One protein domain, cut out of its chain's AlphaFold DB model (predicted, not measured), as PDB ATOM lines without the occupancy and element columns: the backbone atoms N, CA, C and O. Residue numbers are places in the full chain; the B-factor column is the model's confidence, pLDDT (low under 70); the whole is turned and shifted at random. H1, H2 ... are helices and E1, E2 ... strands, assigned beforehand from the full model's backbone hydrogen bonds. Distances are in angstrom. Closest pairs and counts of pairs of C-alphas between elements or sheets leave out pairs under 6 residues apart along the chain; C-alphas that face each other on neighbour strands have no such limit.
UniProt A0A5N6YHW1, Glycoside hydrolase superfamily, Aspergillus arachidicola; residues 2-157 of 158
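This is residues 2 to 157 of the 158 residues of the protein "Glycoside hydrolase superfamily" of Aspergillus arachidicola (UniProt A0A5N6YHW1). Two loosely joined lobes lie end to end: one is a small parallel sheet of E1, E2 and E3 with H3 and H4 grazing it, the other gathers three two-stranded pairs, E4 with E7, E5 with E6 and E8 with E9, together with H5. Residues 7 to 12, of which 7 to 9 belong to H1, stick out at the first lobe's far end. The printed part has 156 residues, with five named helices and nine named strands in the order H1 E1 H2 H3 E2 H4 E3 E4 E5 E6 E7 H5 E8 E9; the three two-stranded sheets are antiparallel. The class is mixed, with 72 residues, under half, in named elements. The whole is loose, with a radius of gyration of the C-alphas of 18.5 A, and elongated, spanning 57 by 33 by 27 A.

Find C-alpha 2 at (161.295, 203.309, 187.079); from there H1 runs to residue 9, 10.5 A. Next come E1, residues 16 to 20, 13.6 A; H2, 23 to 26; H3, 31 to 35; and E2, 40 to 44, 12.8 A. At (171.165, 172.745, 192.498) C-alpha 69 begins H4, residues 69 to 80, 16.4 A. Read on through E3, 89 to 91; E4, 96 to 98; E5, 100 to 102; E6, 114 to 117; and E7, 129 to 131. H5, 132 to 142, is 15.5 A long; then come E8, 147 to 149, and E9, 154 to 156, which ends at (179.958, 168.385, 202.641).

Look first at inner strand E2: it is parallel to E1 at 30 degrees, with N 19 and O 42 2.8 A apart, and to E3 at 31 degrees, with N 43 and O 90 at 2.8 A. E1, H2 H3, E2 and E2, H4, E3 are strand-helix-strand units, parallel neighbour strands joined through helices, with right-handed crossovers. H3 only grazes this sheet with residues 31 to 35, and H4 with 72 to 79. H2 and H4 are close but not clearly touching, closest at C-alphas 23 and 78, 7.3 A; so are H1 and H3, at C-alphas 2 and 34, 8.0 A. E4 runs on into E5 at 35 degrees. E4 is antiparallel to E7, N 97 and O 130 being 2.8 A apart. Two hairpins follow: E5 and E6, N 101 and O 116 at 2.8 A, and E8 and E9, N 147 and O 156 at 2.9 A. The closest C-alphas of E4 and H5, 96 and 132, are 4.9 A apart. Every O i to N i+4 pair is within hydrogen-bond range in H1, H3 and H5, against 5 of 8 in H4; H2 is too short for one.

The two farthest C-alphas, those of Asp 10 and Leu 106, are 60.6 A apart. The printed part has no cut. The links E2 to H4, E5 to E6 and E6 to E7 are long. Mean pLDDT of the printed part is 95.2, and no printed residue is under 70.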
ATOM      1  N   ALA A   2     161.243 202.473 188.286       94.44
ATOM      2  CA  ALA A   2     161.295 203.309 187.079       94.44
ATOM      3  C   ALA A   2     161.930 204.707 187.264       94.44
ATOM      4  O   ALA A   2     162.789 205.091 186.477       94.44
ATOM      5  N   ASN A   3     161.575 205.441 188.330       95.94
ATOM      6  CA  ASN A   3     162.153 206.769 188.596       95.94
ATOM      7  C   ASN A   3     163.678 206.719 188.786       95.94
ATOM      8  O   ASN A   3     164.388 207.577 188.269       95.94
ATOM      9  N   LEU A   4     164.178 205.693 189.484       96.25
ATOM     10  CA  LEU A   4     165.611 205.498 189.692       96.25
ATOM     11  C   LEU A   4     166.310 205.133 188.378       96.25
ATOM     12  O   LEU A   4     167.326 205.732 188.048       96.25
ATOM     13  N   LYS A   5     165.737 204.215 187.585       95.88
ATOM     14  CA  LYS A   5     166.287 203.856 186.267       95.88
ATOM     15  C   LYS A   5     166.388 205.068 185.347       95.88
ATOM     16  O   LYS A   5     167.420 205.260 184.709       95.88
ATOM     17  N   LYS A   6     165.346 205.903 185.315       95.50
ATOM     18  CA  LYS A   6     165.342 207.145 184.538       95.50
ATOM     19  C   LYS A   6     166.497 208.056 184.959       95.50
ATOM     20  O   LYS A   6     167.291 208.429 184.109       95.50
ATOM     21  N   ALA A   7     166.633 208.329 186.258       96.38
ATOM     22  CA  ALA A   7     167.698 209.189 186.773       96.38
ATOM     23  C   ALA A   7     169.109 208.644 186.483       96.38
ATOM     24  O   ALA A   7     170.012 209.415 186.191       96.38
ATOM     25  N   LEU A   8     169.308 207.322 186.536       96.81
ATOM     26  CA  LEU A   8     170.608 206.691 186.273       96.81
ATOM     27  C   LEU A   8     170.969 206.625 184.782       96.81
ATOM     28  O   LEU A   8     172.151 206.591 184.439       96.81
ATOM     29  N   THR A   9     169.968 206.628 183.896       94.06
ATOM     30  CA  THR A   9     170.177 206.549 182.440       94.06
ATOM     31  C   THR A   9     170.911 207.780 181.913       94.06
ATOM     32  O   THR A   9     171.795 207.636 181.070       94.06
ATOM     33  N   ASP A  10     170.630 208.961 182.470       93.50
ATOM     34  CA  ASP A  10     171.297 210.221 182.104       93.50
ATOM     35  C   ASP A  10     172.818 210.182 182.364       93.50
ATOM     36  O   ASP A  10     173.584 210.884 181.707       93.50
ATOM     37  N   TYR A  11     173.263 209.311 183.277       96.25
ATOM     38  CA  TYR A  11     174.670 209.097 183.634       96.25
ATOM     39  C   TYR A  11     175.254 207.794 183.069       96.25
ATOM     40  O   TYR A  11     176.382 207.439 183.404       96.25
ATOM     41  N   GLN A  12     174.504 207.069 182.230       94.88
ATOM     42  CA  GLN A  12     174.892 205.761 181.682       94.88
ATOM     43  C   GLN A  12     175.213 204.704 182.756       94.88
ATOM     44  O   GLN A  12     176.023 203.803 182.540       94.88
ATOM     45  N   PHE A  13     174.569 204.788 183.924       96.69
ATOM     46  CA  PHE A  13     174.737 203.801 184.988       96.69
ATOM     47  C   PHE A  13     173.730 202.655 184.874       96.69
ATOM     48  O   PHE A  13     172.561 202.843 184.527       96.69
ATOM     49  N   GLY A  14     174.198 201.450 185.204       94.94
ATOM     50  CA  GLY A  14     173.357 200.265 185.322       94.94
ATOM     51  C   GLY A  14     172.584 200.243 186.641       94.94
ATOM     52  O   GLY A  14     173.060 200.723 187.670       94.94
ATOM     53  N   LEU A  15     171.401 199.640 186.619       97.06
ATOM     54  CA  LEU A  15     170.586 199.350 187.789       97.06
ATOM     55  C   LEU A  15     170.335 197.849 187.852       97.06
ATOM     56  O   LEU A  15     169.804 197.259 186.918       97.06
ATOM     57  N   SER A  16     170.665 197.237 188.980       96.75
ATOM     58  CA  SER A  16     170.356 195.834 189.235       96.75
ATOM     59  C   SER A  16     169.727 195.672 190.600       96.75
ATOM     60  O   SER A  16     169.882 196.534 191.469       96.75
ATOM     61  N   VAL A  17     169.004 194.574 190.777       96.75
ATOM     62  CA  VAL A  17     168.426 194.206 192.069       96.75
ATOM     63  C   VAL A  17     168.715 192.750 192.359       96.75
ATOM     64  O   VAL A  17     168.909 191.938 191.454       96.75
ATOM     65  N   THR A  18     168.736 192.435 193.642       96.62
ATOM     66  CA  THR A  18     168.989 191.088 194.121       96.62
ATOM     67  C   THR A  18     167.666 190.424 194.490       96.62
ATOM     68  O   THR A  18     166.854 191.024 195.193       96.62
ATOM     69  N   LEU A  19     167.439 189.210 193.993       96.12
ATOM     70  CA  LEU A  19     166.229 188.420 194.223       96.12
ATOM     71  C   LEU A  19     166.535 187.198 195.095       96.12
ATOM     72  O   LEU A  19     167.644 186.662 195.072       96.12
ATOM     73  N   PHE A  20     165.525 186.754 195.839       93.06
ATOM     74  CA  PHE A  20     165.581 185.577 196.706       93.06
ATOM     75  C   PHE A  20     165.034 184.342 195.981       93.06
ATOM     76  O   PHE A  20     164.158 184.460 195.126       93.06
ATOM     77  N   THR A  21     165.507 183.157 196.365       94.12
ATOM     78  CA  THR A  21     165.056 181.862 195.821       94.12
ATOM     79  C   THR A  21     163.691 181.421 196.341       94.12
ATOM     80  O   THR A  21     162.977 180.681 195.668       94.12
ATOM     81  N   SER A  22     163.306 181.868 197.534       91.44
ATOM     82  CA  SER A  22     162.061 181.439 198.169       91.44
ATOM     83  C   SER A  22     160.850 182.212 197.643       91.44
ATOM     84  O   SER A  22     160.795 183.446 197.684       91.44
ATOM     85  N   TYR A  23     159.832 181.453 197.227       91.19
ATOM     86  CA  TYR A  23     158.526 181.968 196.811       91.19
ATOM     87  C   TYR A  23     157.914 182.919 197.847       91.19
ATOM     88  O   TYR A  23     157.370 183.959 197.482       91.19
ATOM     89  N   TRP A  24     158.043 182.603 199.139       90.62
ATOM     90  CA  TRP A  24     157.423 183.376 200.218       90.62
ATOM     91  C   TRP A  24     157.909 184.824 200.283       90.62
ATOM     92  O   TRP A  24     157.133 185.704 200.653       90.62
ATOM     93  N   TYR A  25     159.158 185.080 199.891       90.56
ATOM     94  CA  TYR A  25     159.677 186.439 199.753       90.56
ATOM     95  C   TYR A  25     159.346 187.025 198.383       90.56
ATOM     96  O   TYR A  25     158.938 188.181 198.284       90.56
ATOM     97  N   LEU A  26     159.501 186.226 197.325       92.81
ATOM     98  CA  LEU A  26     159.391 186.695 195.947       92.81
ATOM     99  C   LEU A  26     157.960 187.091 195.545       92.81
ATOM    100  O   LEU A  26     157.794 188.008 194.748       92.81
ATOM    101  N   GLN A  27     156.934 186.468 196.136       93.06
ATOM    102  CA  GLN A  27     155.514 186.721 195.835       93.06
ATOM    103  C   GLN A  27     155.059 188.175 196.063       93.06
ATOM    104  O   GLN A  27     153.990 188.568 195.605       93.06
ATOM    105  N   HIS A  28     155.843 188.976 196.789       93.38
ATOM    106  CA  HIS A  28     155.542 190.382 197.062       93.38
ATOM    107  C   HIS A  28     156.172 191.350 196.048       93.38
ATOM    108  O   HIS A  28     156.012 192.564 196.186       93.38
ATOM    109  N   PHE A  29     156.888 190.842 195.042       93.56
ATOM    110  CA  PHE A  29     157.562 191.645 194.028       93.56
ATOM    111  C   PHE A  29     156.876 191.505 192.667       93.56
ATOM    112  O   PHE A  29     156.730 190.407 192.138       93.56
ATOM    113  N   ASP A  30     156.523 192.640 192.064       94.88
ATOM    114  CA  ASP A  30     156.089 192.709 190.666       94.88
ATOM    115  C   ASP A  30     157.314 192.580 189.747       94.88
ATOM    116  O   ASP A  30     157.984 193.564 189.409       94.88
ATOM    117  N   LEU A  31     157.648 191.333 189.404       95.25
ATOM    118  CA  LEU A  31     158.822 191.008 188.598       95.25
ATOM    119  C   LEU A  31     158.739 191.587 187.184       95.25
ATOM    120  O   LEU A  31     159.763 192.020 186.661       95.25
ATOM    121  N   GLU A  32     157.549 191.666 186.590       93.88
ATOM    122  CA  GLU A  32     157.360 192.196 185.235       93.88
ATOM    123  C   GLU A  32     157.646 193.707 185.183       93.88
ATOM    124  O   GLU A  32     158.327 194.212 184.282       93.88
ATOM    125  N   SER A  33     157.167 194.457 186.178       95.31
ATOM    126  CA  SER A  33     157.454 195.890 186.312       95.31
ATOM    127  C   SER A  33     158.922 196.159 186.658       95.31
ATOM    128  O   SER A  33     159.541 197.104 186.145       95.31
ATOM    129  N   LEU A  34     159.519 195.307 187.499       96.44
ATOM    130  CA  LEU A  34     160.945 195.375 187.810       96.44
ATOM    131  C   LEU A  34     161.806 195.072 186.584       96.44
ATOM    132  O   LEU A  34     162.778 195.794 186.366       96.44
ATOM    133  N   ASP A  35     161.438 194.093 185.757       96.19
ATOM    134  CA  ASP A  35     162.184 193.715 184.554       96.19
ATOM    135  C   ASP A  35     162.342 194.895 183.592       96.19
ATOM    136  O   ASP A  35     163.419 195.140 183.057       96.19
ATOM    137  N   LYS A  36     161.307 195.725 183.460       95.25
ATOM    138  CA  LYS A  36     161.354 196.951 182.645       95.25
ATOM    139  C   LYS A  36     162.287 198.022 183.225       95.25
ATOM    140  O   LYS A  36     162.689 198.940 182.514       95.25
ATOM    141  N   SER A  37     162.603 197.938 184.516       96.50
ATOM    142  CA  SER A  37     163.348 198.962 185.255       96.50
ATOM    143  C   SER A  37     164.806 198.591 185.546       96.50
ATOM    144  O   SER A  37     165.587 199.487 185.848       96.50
ATOM    145  N   VAL A  38     165.188 197.314 185.502       97.00
ATOM    146  CA  VAL A  38     166.544 196.854 185.861       97.00
ATOM    147  C   VAL A  38     167.259 196.263 184.653       97.00
ATOM    148  O   VAL A  38     166.625 195.683 183.778       97.00
ATOM    149  N   ASP A  39     168.580 196.374 184.607       96.19
ATOM    150  CA  ASP A  39     169.406 195.784 183.553       96.19
ATOM    151  C   ASP A  39     169.615 194.279 183.787       96.19
ATOM    152  O   ASP A  39     169.553 193.489 182.845       96.19
ATOM    153  N   TRP A  40     169.771 193.870 185.050       96.88
ATOM    154  CA  TRP A  40     169.907 192.468 185.460       96.88
ATOM    155  C   TRP A  40     169.354 192.218 186.866       96.88
ATOM    156  O   TRP A  40     169.318 193.103 187.727       96.88
ATOM    157  N   PHE A  41     168.954 190.973 187.090       98.06
ATOM    158  CA  PHE A  41     168.608 190.409 188.385       98.06
ATOM    159  C   PHE A  41     169.768 189.556 188.895       98.06
ATOM    160  O   PHE A  41     170.246 188.679 188.183       98.06
ATOM    161  N   ASN A  42     170.196 189.770 190.135       97.88
ATOM    162  CA  ASN A  42     171.162 188.903 190.805       97.88
ATOM    163  C   ASN A  42     170.391 187.922 191.692       97.88
ATOM    164  O   ASN A  42     169.815 188.318 192.704       97.88
ATOM    165  N   PHE A  43     170.323 186.655 191.308       97.12
ATOM    166  CA  PHE A  43     169.556 185.647 192.034       97.12
ATOM    167  C   PHE A  43     170.423 185.022 193.127       97.12
ATOM    168  O   PHE A  43     171.429 184.387 192.820       97.12
ATOM    169  N   MET A  44     170.069 185.207 194.401       96.94
ATOM    170  CA  MET A  44     170.822 184.645 195.531       96.94
ATOM    171  C   MET A  44     170.540 183.152 195.679       96.94
ATOM    172  O   MET A  44     169.791 182.731 196.552       96.94
ATOM    173  N   SER A  45     171.137 182.350 194.802       96.50
ATOM    174  CA  SER A  45     171.049 180.885 194.773       96.50
ATOM    175  C   SER A  45     171.910 180.207 195.848       96.50
ATOM    176  O   SER A  45     172.662 179.277 195.572       96.50
ATOM    177  N   TYR A  46     171.828 180.709 197.075       96.38
ATOM    178  CA  TYR A  46     172.528 180.236 198.266       96.38
ATOM    179  C   TYR A  46     171.748 180.646 199.518       96.38
ATOM    180  O   TYR A  46     170.795 181.416 199.421       96.38
ATOM    181  N   ASP A  47     172.156 180.135 200.681       95.50
ATOM    182  CA  ASP A  47     171.411 180.276 201.940       95.50
ATOM    183  C   ASP A  47     169.984 179.715 201.847       95.50
ATOM    184  O   ASP A  47     169.037 180.293 202.374       95.50
ATOM    185  N   LEU A  48     169.836 178.573 201.169       95.00
ATOM    186  CA  LEU A  48     168.567 177.839 201.117       95.00
ATOM    187  C   LEU A  48     168.211 177.270 202.490       95.00
ATOM    188  O   LEU A  48     167.074 177.385 202.936       95.00
ATOM    189  N   HIS A  49     169.233 176.743 203.163       94.38
ATOM    190  CA  HIS A  49     169.138 176.123 204.472       94.38
ATOM    191  C   HIS A  49     170.188 176.674 205.427       94.38
ATOM    192  O   HIS A  49     171.312 177.021 205.033       94.38
ATOM    193  N   GLY A  50     169.821 176.751 206.699       93.31
ATOM    194  CA  GLY A  50     170.699 177.243 207.747       93.31
ATOM    195  C   GLY A  50     170.054 177.199 209.121       93.31
ATOM    196  O   GLY A  50     168.944 176.725 209.317       93.31
ATOM    197  N   THR A  51     170.747 177.737 210.121       93.31
ATOM    198  CA  THR A  51     170.321 177.594 211.522       93.31
ATOM    199  C   THR A  51     168.991 178.262 211.853       93.31
ATOM    200  O   THR A  51     168.373 177.901 212.851       93.31
ATOM    201  N   TRP A  52     168.523 179.192 211.020       92.44
ATOM    202  CA  TRP A  52     167.192 179.795 211.132       92.44
ATOM    203  C   TRP A  52     166.048 178.807 210.857       92.44
ATOM    204  O   TRP A  52     164.909 179.112 211.205       92.44
ATOM    205  N   ASP A  53     166.327 177.628 210.296       92.81
ATOM    206  CA  ASP A  53     165.322 176.579 210.094       92.81
ATOM    207  C   ASP A  53     164.961 175.854 211.402       92.81
ATOM    208  O   ASP A  53     163.933 175.174 211.492       92.81
ATOM    209  N   MET A  54     165.743 176.061 212.470       91.81
ATOM    210  CA  MET A  54     165.422 175.551 213.803       91.81
ATOM    211  C   MET A  54     164.069 176.085 214.283       91.81
ATOM    212  O   MET A  54     163.851 177.289 214.393       91.81
ATOM    213  N   GLY A  55     163.159 175.172 214.620       87.94
ATOM    214  CA  GLY A  55     161.805 175.517 215.064       87.94
ATOM    215  C   GLY A  55     160.837 175.865 213.926       87.94
ATOM    216  O   GLY A  55     159.650 176.066 214.189       87.94
ATOM    217  N   ASN A  56     161.288 175.884 212.668       90.31
ATOM    218  CA  ASN A  56     160.388 175.944 211.523       90.31
ATOM    219  C   ASN A  56     159.679 174.591 211.364       90.31
ATOM    220  O   ASN A  56     160.319 173.566 211.166       90.31
ATOM    221  N   LYS A  57     158.344 174.585 211.427       88.50
ATOM    222  CA  LYS A  57     157.538 173.353 211.352       88.50
ATOM    223  C   LYS A  57     157.562 172.645 209.991       88.50
ATOM    224  O   LYS A  57     157.106 171.510 209.912       88.50
ATOM    225  N   TRP A  58     157.997 173.329 208.933       85.88
ATOM    226  CA  TRP A  58     157.986 172.809 207.562       85.88
ATOM    227  C   TRP A  58     159.360 172.356 207.077       85.88
ATOM    228  O   TRP A  58     159.420 171.453 206.254       85.88
ATOM    229  N   ILE A  59     160.423 173.004 207.562       90.56
ATOM    230  CA  ILE A  59     161.811 172.707 207.189       90.56
ATOM    231  C   ILE A  59     162.445 171.928 208.338       90.56
ATOM    232  O   ILE A  59     162.612 170.724 208.239       90.56
ATOM    233  N   GLY A  60     162.639 172.573 209.489       93.00
ATOM    234  CA  GLY A  60     163.196 171.939 210.681       93.00
ATOM    235  C   GLY A  60     164.723 171.962 210.699       93.00
ATOM    236  O   GLY A  60     165.370 172.510 209.817       93.00
ATOM    237  N   ALA A  61     165.312 171.393 211.751       94.75
ATOM    238  CA  ALA A  61     166.754 171.444 211.987       94.75
ATOM    239  C   ALA A  61     167.501 170.267 211.331       94.75
ATOM    240  O   ALA A  61     168.235 169.551 212.018       94.75
ATOM    241  N   TYR A  62     167.282 170.045 210.035       95.06
ATOM    242  CA  TYR A  62     167.905 168.956 209.276       95.06
ATOM    243  C   TYR A  62     169.159 169.409 208.517       95.06
ATOM    244  O   TYR A  62     169.320 170.588 208.209       95.06
ATOM    245  N   LEU A  63     170.075 168.476 208.233       93.19
ATOM    246  CA  LEU A  63     171.307 168.708 207.465       93.19
ATOM    247  C   LEU A  63     171.055 168.894 205.963       93.19
ATOM    248  O   LEU A  63     171.651 168.218 205.124       93.19
ATOM    249  N   ASP A  64     170.208 169.850 205.626       92.75
ATOM    250  CA  ASP A  64     169.986 170.239 204.247       92.75
ATOM    251  C   ASP A  64     171.090 171.184 203.762       92.75
ATOM    252  O   ASP A  64     171.714 171.943 204.515       92.75
ATOM    253  N   ALA A  65     171.385 171.110 202.469       93.00
ATOM    254  CA  ALA A  65     172.502 171.840 201.900       93.00
ATOM    255  C   ALA A  65     172.171 173.330 201.740       93.00
ATOM    256  O   ALA A  65     171.221 173.702 201.059       93.00
ATOM    257  N   TYR A  66     173.023 174.216 202.266       93.00
ATOM    258  CA  TYR A  66     172.833 175.669 202.105       93.00
ATOM    259  C   TYR A  66     172.828 176.137 200.631       93.00
ATOM    260  O   TYR A  66     172.340 177.226 200.324       93.00
ATOM    261  N   THR A  67     173.382 175.323 199.729       94.81
ATOM    262  CA  THR A  67     173.271 175.424 198.273       94.81
ATOM    263  C   THR A  67     172.877 174.058 197.718       94.81
ATOM    264  O   THR A  67     173.548 173.061 197.977       94.81
ATOM    265  N   ASN A  68     171.797 174.008 196.939       95.69
ATOM    266  CA  ASN A  68     171.302 172.776 196.334       95.69
ATOM    267  C   ASN A  68     170.804 173.050 194.912       95.69
ATOM    268  O   ASN A  68     169.834 173.782 194.711       95.69
ATOM    269  N   LEU A  69     171.471 172.480 193.905       96.31
ATOM    270  CA  LEU A  69     171.165 172.745 192.498       96.31
ATOM    271  C   LEU A  69     169.738 172.335 192.099       96.31
ATOM    272  O   LEU A  69     169.141 172.994 191.245       96.31
ATOM    273  N   THR A  70     169.171 171.288 192.707       96.38
ATOM    274  CA  THR A  70     167.802 170.840 192.395       96.38
ATOM    275  C   THR A  70     166.760 171.842 192.902       96.38
ATOM    276  O   THR A  70     165.810 172.180 192.186       96.38
ATOM    277  N   GLU A  71     166.983 172.404 194.087       95.81
ATOM    278  CA  GLU A  71     166.155 173.466 194.659       95.81
ATOM    279  C   GLU A  71     166.352 174.792 193.933       95.81
ATOM    280  O   GLU A  71     165.372 175.455 193.606       95.81
ATOM    281  N   ILE A  72     167.594 175.156 193.595       97.06
ATOM    282  CA  ILE A  72     167.895 176.352 192.796       97.06
ATOM    283  C   ILE A  72     167.165 176.272 191.459       97.06
ATOM    284  O   ILE A  72     166.538 177.245 191.058       97.06
ATOM    285  N   LYS A  73     167.179 175.117 190.784       96.06
ATOM    286  CA  LYS A  73     166.429 174.912 189.539       96.06
ATOM    287  C   LYS A  73     164.929 175.168 189.725       96.06
ATOM    288  O   LYS A  73     164.327 175.851 188.904       96.06
ATOM    289  N   THR A  74     164.350 174.675 190.817       95.62
ATOM    290  CA  THR A  74     162.930 174.888 191.143       95.62
ATOM    291  C   THR A  74     162.632 176.351 191.488       95.62
ATOM    292  O   THR A  74     161.605 176.894 191.090       95.62
ATOM    293  N   ALA A  75     163.539 177.015 192.202       96.06
ATOM    294  CA  ALA A  75     163.432 178.425 192.553       96.06
ATOM    295  C   ALA A  75     163.532 179.328 191.320       96.06
ATOM    296  O   ALA A  75     162.810 180.319 191.223       96.06
ATOM    297  N   LEU A  76     164.403 178.970 190.371       96.88
ATOM    298  CA  LEU A  76     164.498 179.640 189.086       96.88
ATOM    299  C   LEU A  76     163.125 179.596 188.414       96.88
ATOM    300  O   LEU A  76     162.609 180.671 188.179       96.88
ATOM    301  N   ASP A  77     162.442 178.453 188.267       95.75
ATOM    302  CA  ASP A  77     161.122 178.375 187.596       95.75
ATOM    303  C   ASP A  77     160.102 179.474 187.989       95.75
ATOM    304  O   ASP A  77     159.265 179.857 187.166       95.75
ATOM    305  N   LEU A  78     160.183 180.042 189.199       95.31
ATOM    306  CA  LEU A  78     159.408 181.218 189.612       95.31
ATOM    307  C   LEU A  78     159.586 182.444 188.696       95.31
ATOM    308  O   LEU A  78     158.589 183.102 188.398       95.31
ATOM    309  N   LEU A  79     160.795 182.766 188.215       96.50
ATOM    310  CA  LEU A  79     160.988 183.896 187.282       96.50
ATOM    311  C   LEU A  79     160.518 183.541 185.858       96.50
ATOM    312  O   LEU A  79     160.052 184.408 185.130       96.50
ATOM    313  N   TRP A  80     160.582 182.264 185.467       96.06
ATOM    314  CA  TRP A  80     160.350 181.790 184.103       96.06
ATOM    315  C   TRP A  80     158.846 181.777 183.846       96.06
ATOM    316  O   TRP A  80     158.391 182.133 182.767       96.06
ATOM    317  N   ARG A  81     158.067 181.460 184.887       93.69
ATOM    318  CA  ARG A  81     156.607 181.614 184.925       93.69
ATOM    319  C   ARG A  81     156.136 183.073 184.873       93.69
ATOM    320  O   ARG A  81     154.950 183.294 184.674       93.69
ATOM    321  N   ASN A  82     157.037 184.037 185.069       94.06
ATOM    322  CA  ASN A  82     156.779 185.477 184.959       94.06
ATOM    323  C   ASN A  82     157.505 186.094 183.746       94.06
ATOM    324  O   ASN A  82     157.800 187.287 183.744       94.06
ATOM    325  N   ASP A  83     157.845 185.274 182.744       95.19
ATOM    326  CA  ASP A  83     158.464 185.689 181.477       95.19
ATOM    327  C   ASP A  83     159.794 186.456 181.613       95.19
ATOM    328  O   ASP A  83     160.236 187.154 180.694       95.19
ATOM    329  N   ILE A  84     160.493 186.288 182.739       97.19
ATOM    330  CA  ILE A  84     161.822 186.868 182.926       97.19
ATOM    331  C   ILE A  84     162.818 186.112 182.051       97.19
ATOM    332  O   ILE A  84     163.034 184.907 182.192       97.19
ATOM    333  N   LYS A  85     163.465 186.840 181.138       96.38
ATOM    334  CA  LYS A  85     164.442 186.259 180.214       96.38
ATOM    335  C   LYS A  85     165.667 185.749 180.986       96.38
ATOM    336  O   LYS A  85     166.287 186.544 181.696       96.38
ATOM    337  N   PRO A  86     166.120 184.498 180.766       96.31
ATOM    338  CA  PRO A  86     167.317 183.969 181.424       96.31
ATOM    339  C   PRO A  86     168.571 184.828 181.216       96.31
ATOM    340  O   PRO A  86     169.404 184.932 182.107       96.31
ATOM    341  N   SER A  87     168.684 185.516 180.072       96.81
ATOM    342  CA  SER A  87     169.801 186.423 179.769       96.81
ATOM    343  C   SER A  87     169.893 187.648 180.688       96.81
ATOM    344  O   SER A  87     170.894 188.354 180.637       96.81
ATOM    345  N   LYS A  88     168.858 187.936 181.486       96.88
ATOM    346  CA  LYS A  88     168.852 189.017 182.483       96.88
ATOM    347  C   LYS A  88     169.129 188.530 183.903       96.88
ATOM    348  O   LYS A  88     169.094 189.343 184.823       96.88
ATOM    349  N   VAL A  89     169.382 187.239 184.107       97.81
ATOM    350  CA  VAL A  89     169.556 186.652 185.438       97.81
ATOM    351  C   VAL A  89     171.010 186.236 185.642       97.81
ATOM    352  O   VAL A  89     171.524 185.356 184.957       97.81
ATOM    353  N   ASN A  90     171.656 186.839 186.634       97.62
ATOM    354  CA  ASN A  90     172.958 186.426 187.138       97.62
ATOM    355  C   ASN A  90     172.756 185.428 188.283       97.62
ATOM    356  O   ASN A  90     172.100 185.747 189.277       97.62
ATOM    357  N   MET A  91     173.338 184.236 188.165       95.56
ATOM    358  CA  MET A  91     173.287 183.221 189.218       95.56
ATOM    359  C   MET A  91     174.312 183.534 190.312       95.56
ATOM    360  O   MET A  91     175.514 183.616 190.053       95.56
ATOM    361  N   GLY A  92     173.840 183.704 191.542       96.25
ATOM    362  CA  GLY A  92     174.683 183.953 192.701       96.25
ATOM    363  C   GLY A  92     175.437 182.699 193.137       96.25
ATOM    364  O   GLY A  92     174.848 181.637 193.328       96.25
ATOM    365  N   MET A  93     176.742 182.832 193.360       94.50
ATOM    366  CA  MET A  93     177.581 181.770 193.916       94.50
ATOM    367  C   MET A  93     178.135 182.215 195.265       94.50
ATOM    368  O   MET A  93     178.770 183.265 195.365       94.50
ATOM    369  N   ALA A  94     177.913 181.413 196.303       94.19
ATOM    370  CA  ALA A  94     178.438 181.706 197.627       94.19
ATOM    371  C   ALA A  94     179.919 181.325 197.731       94.19
ATOM    372  O   ALA A  94     180.309 180.194 197.447       94.19
ATOM    373  N   PHE A  95     180.739 182.258 198.214       95.19
ATOM    374  CA  PHE A  95     182.157 182.023 198.519       95.19
ATOM    375  C   PHE A  95     182.404 181.720 200.010       95.19
ATOM    376  O   PHE A  95     183.444 182.037 200.591       95.19
ATOM    377  N   TYR A  96     181.408 181.106 200.636       96.81
ATOM    378  CA  TYR A  96     181.362 180.665 202.024       96.81
ATOM    379  C   TYR A  96     180.440 179.447 202.108       96.81
ATOM    380  O   TYR A  96     179.650 179.230 201.193       96.81
ATOM    381  N   GLY A  97     180.530 178.679 203.188       96.50
ATOM    382  CA  GLY A  97     179.608 177.599 203.523       96.50
ATOM    383  C   GLY A  97     178.935 177.830 204.874       96.50
ATOM    384  O   GLY A  97     179.367 178.676 205.666       96.50
ATOM    385  N   ARG A  98     177.883 177.052 205.136       96.94
ATOM    386  CA  ARG A  98     177.222 176.980 206.442       96.94
ATOM    387  C   ARG A  98     177.748 175.786 207.232       96.94
ATOM    388  O   ARG A  98     178.017 174.735 206.655       96.94
ATOM    389  N   SER A  99     177.905 175.954 208.539       96.31
ATOM    390  CA  SER A  99     178.306 174.883 209.454       96.31
ATOM    391  C   SER A  99     177.323 174.754 210.609       96.31
ATOM    392  O   SER A  99     176.716 175.730 211.055       96.31
ATOM    393  N   VAL A 100     177.177 173.538 211.115       96.88
ATOM    394  CA  VAL A 100     176.293 173.215 212.235       96.88
ATOM    395  C   VAL A 100     176.955 172.175 213.131       96.88
ATOM    396  O   VAL A 100     177.855 171.455 212.701       96.88
ATOM    397  N   THR A 101     176.501 172.099 214.374       96.75
ATOM    398  CA  THR A 101     176.875 171.043 215.314       96.75
ATOM    399  C   THR A 101     175.802 169.966 215.287       96.75
ATOM    400  O   THR A 101     174.642 170.236 215.600       96.75
ATOM    401  N   LEU A 102     176.191 168.748 214.916       96.06
ATOM    402  CA  LEU A 102     175.294 167.597 214.797       96.06
ATOM    403  C   LEU A 102     174.668 167.213 216.141       96.06
ATOM    404  O   LEU A 102     175.321 167.291 217.182       96.06
ATOM    405  N   ALA A 103     173.423 166.734 216.113       96.19
ATOM    406  CA  ALA A 103     172.769 166.157 217.290       96.19
ATOM    407  C   ALA A 103     173.354 164.803 217.690       96.19
ATOM    408  O   ALA A 103     173.356 164.447 218.867       96.19
ATOM    409  N   SER A 104     173.880 164.064 216.716       95.56
ATOM    410  CA  SER A 104     174.610 162.825 216.938       95.56
ATOM    411  C   SER A 104     175.811 162.774 216.001       95.56
ATOM    412  O   SER A 104     175.630 162.952 214.797       95.56
ATOM    413  N   PRO A 105     177.022 162.465 216.497       92.81
ATOM    414  CA  PRO A 105     178.195 162.293 215.640       92.81
ATOM    415  C   PRO A 105     178.078 161.074 214.710       92.81
ATOM    416  O   PRO A 105     178.895 160.912 213.814       92.81
ATOM    417  N   LEU A 106     177.079 160.206 214.922       94.94
ATOM    418  CA  LEU A 106     176.817 159.030 214.090       94.94
ATOM    419  C   LEU A 106     175.905 159.330 212.886       94.94
ATOM    420  O   LEU A 106     175.668 158.430 212.087       94.94
ATOM    421  N   CYS A 107     175.361 160.546 212.774       94.62
ATOM    422  CA  CYS A 107     174.422 160.932 211.720       94.62
ATOM    423  C   CYS A 107     174.958 162.162 210.976       94.62
ATOM    424  O   CYS A 107     174.841 163.282 211.467       94.62
ATOM    425  N   THR A 108     175.551 161.944 209.800       92.69
ATOM    426  CA  THR A 108     176.261 162.968 209.005       92.69
ATOM    427  C   THR A 108     175.654 163.214 207.621       92.69
ATOM    428  O   THR A 108     176.190 164.001 206.841       92.69
ATOM    429  N   GLU A 109     174.568 162.518 207.301       92.19
ATOM    430  CA  GLU A 109     173.884 162.559 206.006       92.19
ATOM    431  C   GLU A 109     172.738 163.594 206.022       92.19
ATOM    432  O   GLU A 109     172.352 164.057 207.100       92.19
ATOM    433  N   PRO A 110     172.166 163.971 204.861       90.88
ATOM    434  CA  PRO A 110     170.906 164.715 204.813       90.88
ATOM    435  C   PRO A 110     169.820 164.065 205.687       90.88
ATOM    436  O   PRO A 110     169.896 162.873 205.989       90.88
ATOM    437  N   ASP A 111     168.836 164.849 206.135       89.25
ATOM    438  CA  ASP A 111     167.818 164.464 207.135       89.25
ATOM    439  C   ASP A 111     168.344 164.177 208.561       89.25
ATOM    440  O   ASP A 111     167.560 163.959 209.491       89.25
ATOM    441  N   CYS A 112     169.658 164.218 208.805       94.88
ATOM    442  CA  CYS A 112     170.189 164.193 210.167       94.88
ATOM    443  C   CYS A 112     169.897 165.508 210.899       94.88
ATOM    444  O   CYS A 112     169.901 166.581 210.304       94.88
ATOM    445  N   LEU A 113     169.684 165.440 212.215       95.69
ATOM    446  CA  LEU A 113     169.413 166.627 213.024       95.69
ATOM    447  C   LEU A 113     170.698 167.351 213.445       95.69
ATOM    448  O   LEU A 113     171.690 166.719 213.823       95.69
ATOM    449  N   TYR A 114     170.638 168.679 213.498       95.88
ATOM    450  CA  TYR A 114     171.643 169.524 214.140       95.88
ATOM    451  C   TYR A 114     171.069 170.271 215.355       95.88
ATOM    452  O   TYR A 114     169.863 170.468 215.481       95.88
ATOM    453  N   LEU A 115     171.943 170.675 216.281       95.12
ATOM    454  CA  LEU A 115     171.562 171.319 217.547       95.12
ATOM    455  C   LEU A 115     171.741 172.832 217.535       95.12
ATOM    456  O   LEU A 115     170.996 173.543 218.202       95.12
ATOM    457  N   LEU A 116     172.778 173.316 216.855       95.06
ATOM    458  CA  LEU A 116     173.159 174.727 216.835       95.06
ATOM    459  C   LEU A 116     174.129 175.022 215.686       95.06
ATOM    460  O   LEU A 116     174.604 174.120 214.998       95.06
ATOM    461  N   ALA A 117     174.415 176.307 215.492       96.94
ATOM    462  CA  ALA A 117     175.415 176.795 214.549       96.94
ATOM    463  C   ALA A 117     176.811 176.250 214.868       96.94
ATOM    464  O   ALA A 117     177.203 176.231 216.028       96.94
ATOM    465  N   GLY A 118     177.589 175.876 213.855       96.38
ATOM    466  CA  GLY A 118     178.971 175.448 214.070       96.38
ATOM    467  C   GLY A 118     179.832 176.573 214.654       96.38
ATOM    468  O   GLY A 118     179.505 177.757 214.531       96.38
ATOM    469  N   ASP A 119     180.954 176.219 215.273       95.88
ATOM    470  CA  ASP A 119     181.825 177.206 215.911       95.88
ATOM    471  C   ASP A 119     182.321 178.273 214.929       95.88
ATOM    472  O   ASP A 119     182.711 177.991 213.788       95.88
ATOM    473  N   LYS A 120     182.351 179.521 215.402       96.12
ATOM    474  CA  LYS A 120     182.937 180.627 214.647       96.12
ATOM    475  C   LYS A 120     184.446 180.440 214.484       96.12
ATOM    476  O   LYS A 120     185.129 179.953 215.385       96.12
ATOM    477  N   ARG A 121     184.987 180.897 213.357       94.44
ATOM    478  CA  ARG A 121     186.431 180.884 213.074       94.44
ATOM    479  C   ARG A 121     187.017 182.293 213.120       94.44
ATOM    480  O   ARG A 121     186.302 183.273 213.305       94.44
ATOM    481  N   ALA A 122     188.340 182.388 213.012       93.62
ATOM    482  CA  ALA A 122     189.055 183.648 213.182       93.62
ATOM    483  C   ALA A 122     188.750 184.675 212.077       93.62
ATOM    484  O   ALA A 122     188.736 185.868 212.374       93.62
ATOM    485  N   CYS A 123     188.502 184.242 210.833       94.81
ATOM    486  CA  CYS A 123     188.235 185.159 209.725       94.81
ATOM    487  C   CYS A 123     186.741 185.464 209.599       94.81
ATOM    488  O   CYS A 123     186.381 186.636 209.521       94.81
ATOM    489  N   SER A 124     185.871 184.446 209.600       95.50
ATOM    490  CA  SER A 124     184.419 184.670 209.504       95.50
ATOM    491  C   SER A 124     183.831 185.311 210.765       95.50
ATOM    492  O   SER A 124     182.851 186.054 210.687       95.50
ATOM    493  N   ASN A 125     184.408 184.996 211.934       96.50
ATOM    494  CA  ASN A 125     184.008 185.446 213.273       96.50
ATOM    495  C   ASN A 125     182.493 185.375 213.546       96.50
ATOM    496  O   ASN A 125     181.959 186.106 214.379       96.50
ATOM    497  N   THR A 126     181.800 184.461 212.867       97.06
ATOM    498  CA  THR A 126     180.351 184.281 212.948       97.06
ATOM    499  C   THR A 126     180.054 182.795 213.062       97.06
ATOM    500  O   THR A 126     180.564 181.999 212.276       97.06
ATOM    501  N   ALA A 127     179.261 182.410 214.062       97.25
ATOM    502  CA  ALA A 127     178.890 181.013 214.247       97.25
ATOM    503  C   ALA A 127     178.047 180.536 213.055       97.25
ATOM    504  O   ALA A 127     177.179 181.258 212.563       97.25
ATOM    505  N   GLY A 128     178.330 179.330 212.579       96.38
ATOM    506  CA  GLY A 128     177.654 178.709 211.446       96.38
ATOM    507  C   GLY A 128     178.037 179.255 210.073       96.38
ATOM    508  O   GLY A 128     177.388 178.903 209.092       96.38
ATOM    509  N   VAL A 129     179.067 180.101 209.978       97.25
ATOM    510  CA  VAL A 129     179.591 180.622 208.709       97.25
ATOM    511  C   VAL A 129     181.080 180.330 208.617       97.25
ATOM    512  O   VAL A 129     181.851 180.679 209.513       97.25
ATOM    513  N   LEU A 130     181.493 179.737 207.500       97.25
ATOM    514  CA  LEU A 130     182.895 179.483 207.184       97.25
ATOM    515  C   LEU A 130     183.213 180.048 205.807       97.25
ATOM    516  O   LEU A 130     182.562 179.691 204.825       97.25
ATOM    517  N   PHE A 131     184.227 180.898 205.699       97.38
ATOM    518  CA  PHE A 131     184.703 181.333 204.388       97.38
ATOM    519  C   PHE A 131     185.399 180.186 203.656       97.38
ATOM    520  O   PHE A 131     185.939 179.264 204.271       97.38
ATOM    521  N   ASN A 132     185.414 180.234 202.321       96.12
ATOM    522  CA  ASN A 132     185.986 179.145 201.528       96.12
ATOM    523  C   ASN A 132     187.460 178.862 201.896       96.12
ATOM    524  O   ASN A 132     187.868 177.708 201.955       96.12
ATOM    525  N   ASN A 133     188.258 179.880 202.233       96.56
ATOM    526  CA  ASN A 133     189.633 179.678 202.707       96.56
ATOM    527  C   ASN A 133     189.701 178.907 204.039       96.56
ATOM    528  O   ASN A 133     190.564 178.040 204.181       96.56
ATOM    529  N   GLU A 134     188.797 179.186 204.983       97.50
ATOM    530  CA  GLU A 134     188.706 178.476 206.265       97.50
ATOM    531  C   GLU A 134     188.291 177.019 206.046       97.50
ATOM    532  O   GLU A 134     188.909 176.117 206.607       97.50
ATOM    533  N   ILE A 135     187.319 176.774 205.160       97.00
ATOM    534  CA  ILE A 135     186.900 175.423 204.753       97.00
ATOM    535  C   ILE A 135     188.087 174.642 204.183       97.00
ATOM    536  O   ILE A 135     188.397 173.543 204.643       97.00
ATOM    537  N   GLN A 136     188.799 175.222 203.215       96.88
ATOM    538  CA  GLN A 136     189.955 174.571 202.597       96.88
ATOM    539  C   GLN A 136     191.082 174.315 203.607       96.88
ATOM    540  O   GLN A 136     191.777 173.303 203.518       96.88
ATOM    541  N   GLN A 137     191.279 175.210 204.578       97.19
ATOM    542  CA  GLN A 137     192.244 175.012 205.657       97.19
ATOM    543  C   GLN A 137     191.836 173.862 206.583       97.19
ATOM    544  O   GLN A 137     192.691 173.051 206.924       97.19
ATOM    545  N   ILE A 138     190.558 173.756 206.955       96.81
ATOM    546  CA  ILE A 138     190.048 172.651 207.781       96.81
ATOM    547  C   ILE A 138     190.267 171.316 207.069       96.81
ATOM    548  O   ILE A 138     190.827 170.398 207.666       96.81
ATOM    549  N   ILE A 139     189.901 171.239 205.789       97.81
ATOM    550  CA  ILE A 139     190.074 170.038 204.967       97.81
ATOM    551  C   ILE A 139     191.546 169.614 204.928       97.81
ATOM    552  O   ILE A 139     191.858 168.460 205.214       97.81
ATOM    553  N   ARG A 140     192.463 170.548 204.633       97.62
ATOM    554  CA  ARG A 140     193.905 170.256 204.562       97.62
ATOM    555  C   ARG A 140     194.503 169.866 205.910       97.62
ATOM    556  O   ARG A 140     195.242 168.896 205.979       97.62
ATOM    557  N   ASN A 141     194.196 170.609 206.972       97.56
ATOM    558  CA  ASN A 141     194.808 170.390 208.284       97.56
ATOM    559  C   ASN A 141     194.388 169.060 208.920       97.56
ATOM    560  O   ASN A 141     195.140 168.509 209.717       97.56
ATOM    561  N   ASN A 142     193.199 168.559 208.575       97.38
ATOM    562  CA  ASN A 142     192.641 167.332 209.139       97.38
ATOM    563  C   ASN A 142     192.633 166.162 208.139       97.38
ATOM    564  O   ASN A 142     192.122 165.097 208.467       97.38
ATOM    565  N   ASN A 143     193.190 166.340 206.932       97.38
ATOM    566  CA  ASN A 143     193.172 165.347 205.848       97.38
ATOM    567  C   ASN A 143     191.766 164.791 205.549       97.38
ATOM    568  O   ASN A 143     191.591 163.593 205.322       97.38
ATOM    569  N   ILE A 144     190.755 165.661 205.565       97.25
ATOM    570  CA  ILE A 144     189.359 165.264 205.357       97.25
ATOM    571  C   ILE A 144     189.109 165.039 203.864       97.25
ATOM    572  O   ILE A 144     189.573 165.810 203.024       97.25
ATOM    573  N   ILE A 145     188.335 164.009 203.528       96.62
ATOM    574  CA  ILE A 145     187.849 163.764 202.168       96.62
ATOM    575  C   ILE A 145     186.379 164.199 202.119       96.62
ATOM    576  O   ILE A 145     185.543 163.519 202.708       96.62
ATOM    577  N   PRO A 146     186.039 165.319 201.452       96.31
ATOM    578  CA  PRO A 146     184.653 165.766 201.365       96.31
ATOM    579  C   PRO A 146     183.797 164.821 200.519       96.31
ATOM    580  O   PRO A 146     184.227 164.372 199.450       96.31
ATOM    581  N   THR A 147     182.555 164.614 200.939       95.69
ATOM    582  CA  THR A 147     181.543 163.876 200.179       95.69
ATOM    583  C   THR A 147     180.893 164.806 199.160       95.69
ATOM    584  O   THR A 147     180.482 165.914 199.495       95.69
ATOM    585  N   LEU A 148     180.811 164.375 197.896       96.19
ATOM    586  CA  LEU A 148     180.143 165.117 196.822       96.19
ATOM    587  C   LEU A 148     178.745 164.546 196.573       96.19
ATOM    588  O   LEU A 148     178.617 163.441 196.043       96.19
ATOM    589  N   TYR A 149     177.717 165.349 196.833       95.88
ATOM    590  CA  TYR A 149     176.348 165.069 196.408       95.88
ATOM    591  C   TYR A 149     176.163 165.608 194.994       95.88
ATOM    592  O   TYR A 149     176.020 166.813 194.784       95.88
ATOM    593  N   LYS A 150     176.235 164.712 194.003       96.50
ATOM    594  CA  LYS A 150     176.285 165.088 192.580       96.50
ATOM    595  C   LYS A 150     175.032 165.827 192.116       96.50
ATOM    596  O   LYS A 150     175.169 166.833 191.429       96.50
ATOM    597  N   ASP A 151     173.852 165.369 192.527       95.62
ATOM    598  CA  ASP A 151     172.578 165.948 192.085       95.62
ATOM    599  C   ASP A 151     172.373 167.365 192.638       95.62
ATOM    600  O   ASP A 151     171.971 168.269 191.908       95.62
ATOM    601  N   ALA A 152     172.735 167.581 193.905       95.56
ATOM    602  CA  ALA A 152     172.708 168.892 194.553       95.56
ATOM    603  C   ALA A 152     173.910 169.785 194.179       95.56
ATOM    604  O   ALA A 152     173.910 170.973 194.492       95.56
ATOM    605  N   ALA A 153     174.923 169.227 193.506       95.94
ATOM    606  CA  ALA A 153     176.184 169.875 193.148       95.94
ATOM    607  C   ALA A 153     176.930 170.522 194.336       95.94
ATOM    608  O   ALA A 153     177.588 171.553 194.183       95.94
ATOM    609  N   VAL A 154     176.869 169.896 195.515       95.31
ATOM    610  CA  VAL A 154     177.438 170.421 196.767       95.31
ATOM    611  C   VAL A 154     178.382 169.411 197.417       95.31
ATOM    612  O   VAL A 154     178.200 168.196 197.310       95.31
ATOM    613  N   LYS A 155     179.419 169.920 198.090       95.25
ATOM    614  CA  LYS A 155     180.324 169.114 198.916       95.25
ATOM    615  C   LYS A 155     180.051 169.365 200.389       95.25
ATOM    616  O   LYS A 155     179.954 170.521 200.793       95.25
ATOM    617  N   THR A 156     180.028 168.302 201.179       94.81
ATOM    618  CA  THR A 156     179.958 168.385 202.641       94.81
ATOM    619  C   THR A 156     181.124 167.636 203.267       94.81
ATOM    620  O   THR A 156     181.808 166.838 202.618       94.81
ATOM    621  N   PHE A 157     181.390 167.938 204.530       94.81
ATOM    622  CA  PHE A 157     182.341 167.215 205.356       94.81
ATOM    623  C   PHE A 157     181.984 167.427 206.829       94.81
ATOM    624  O   PHE A 157     181.306 168.400 207.166       94.81
TER     625      PHE A 157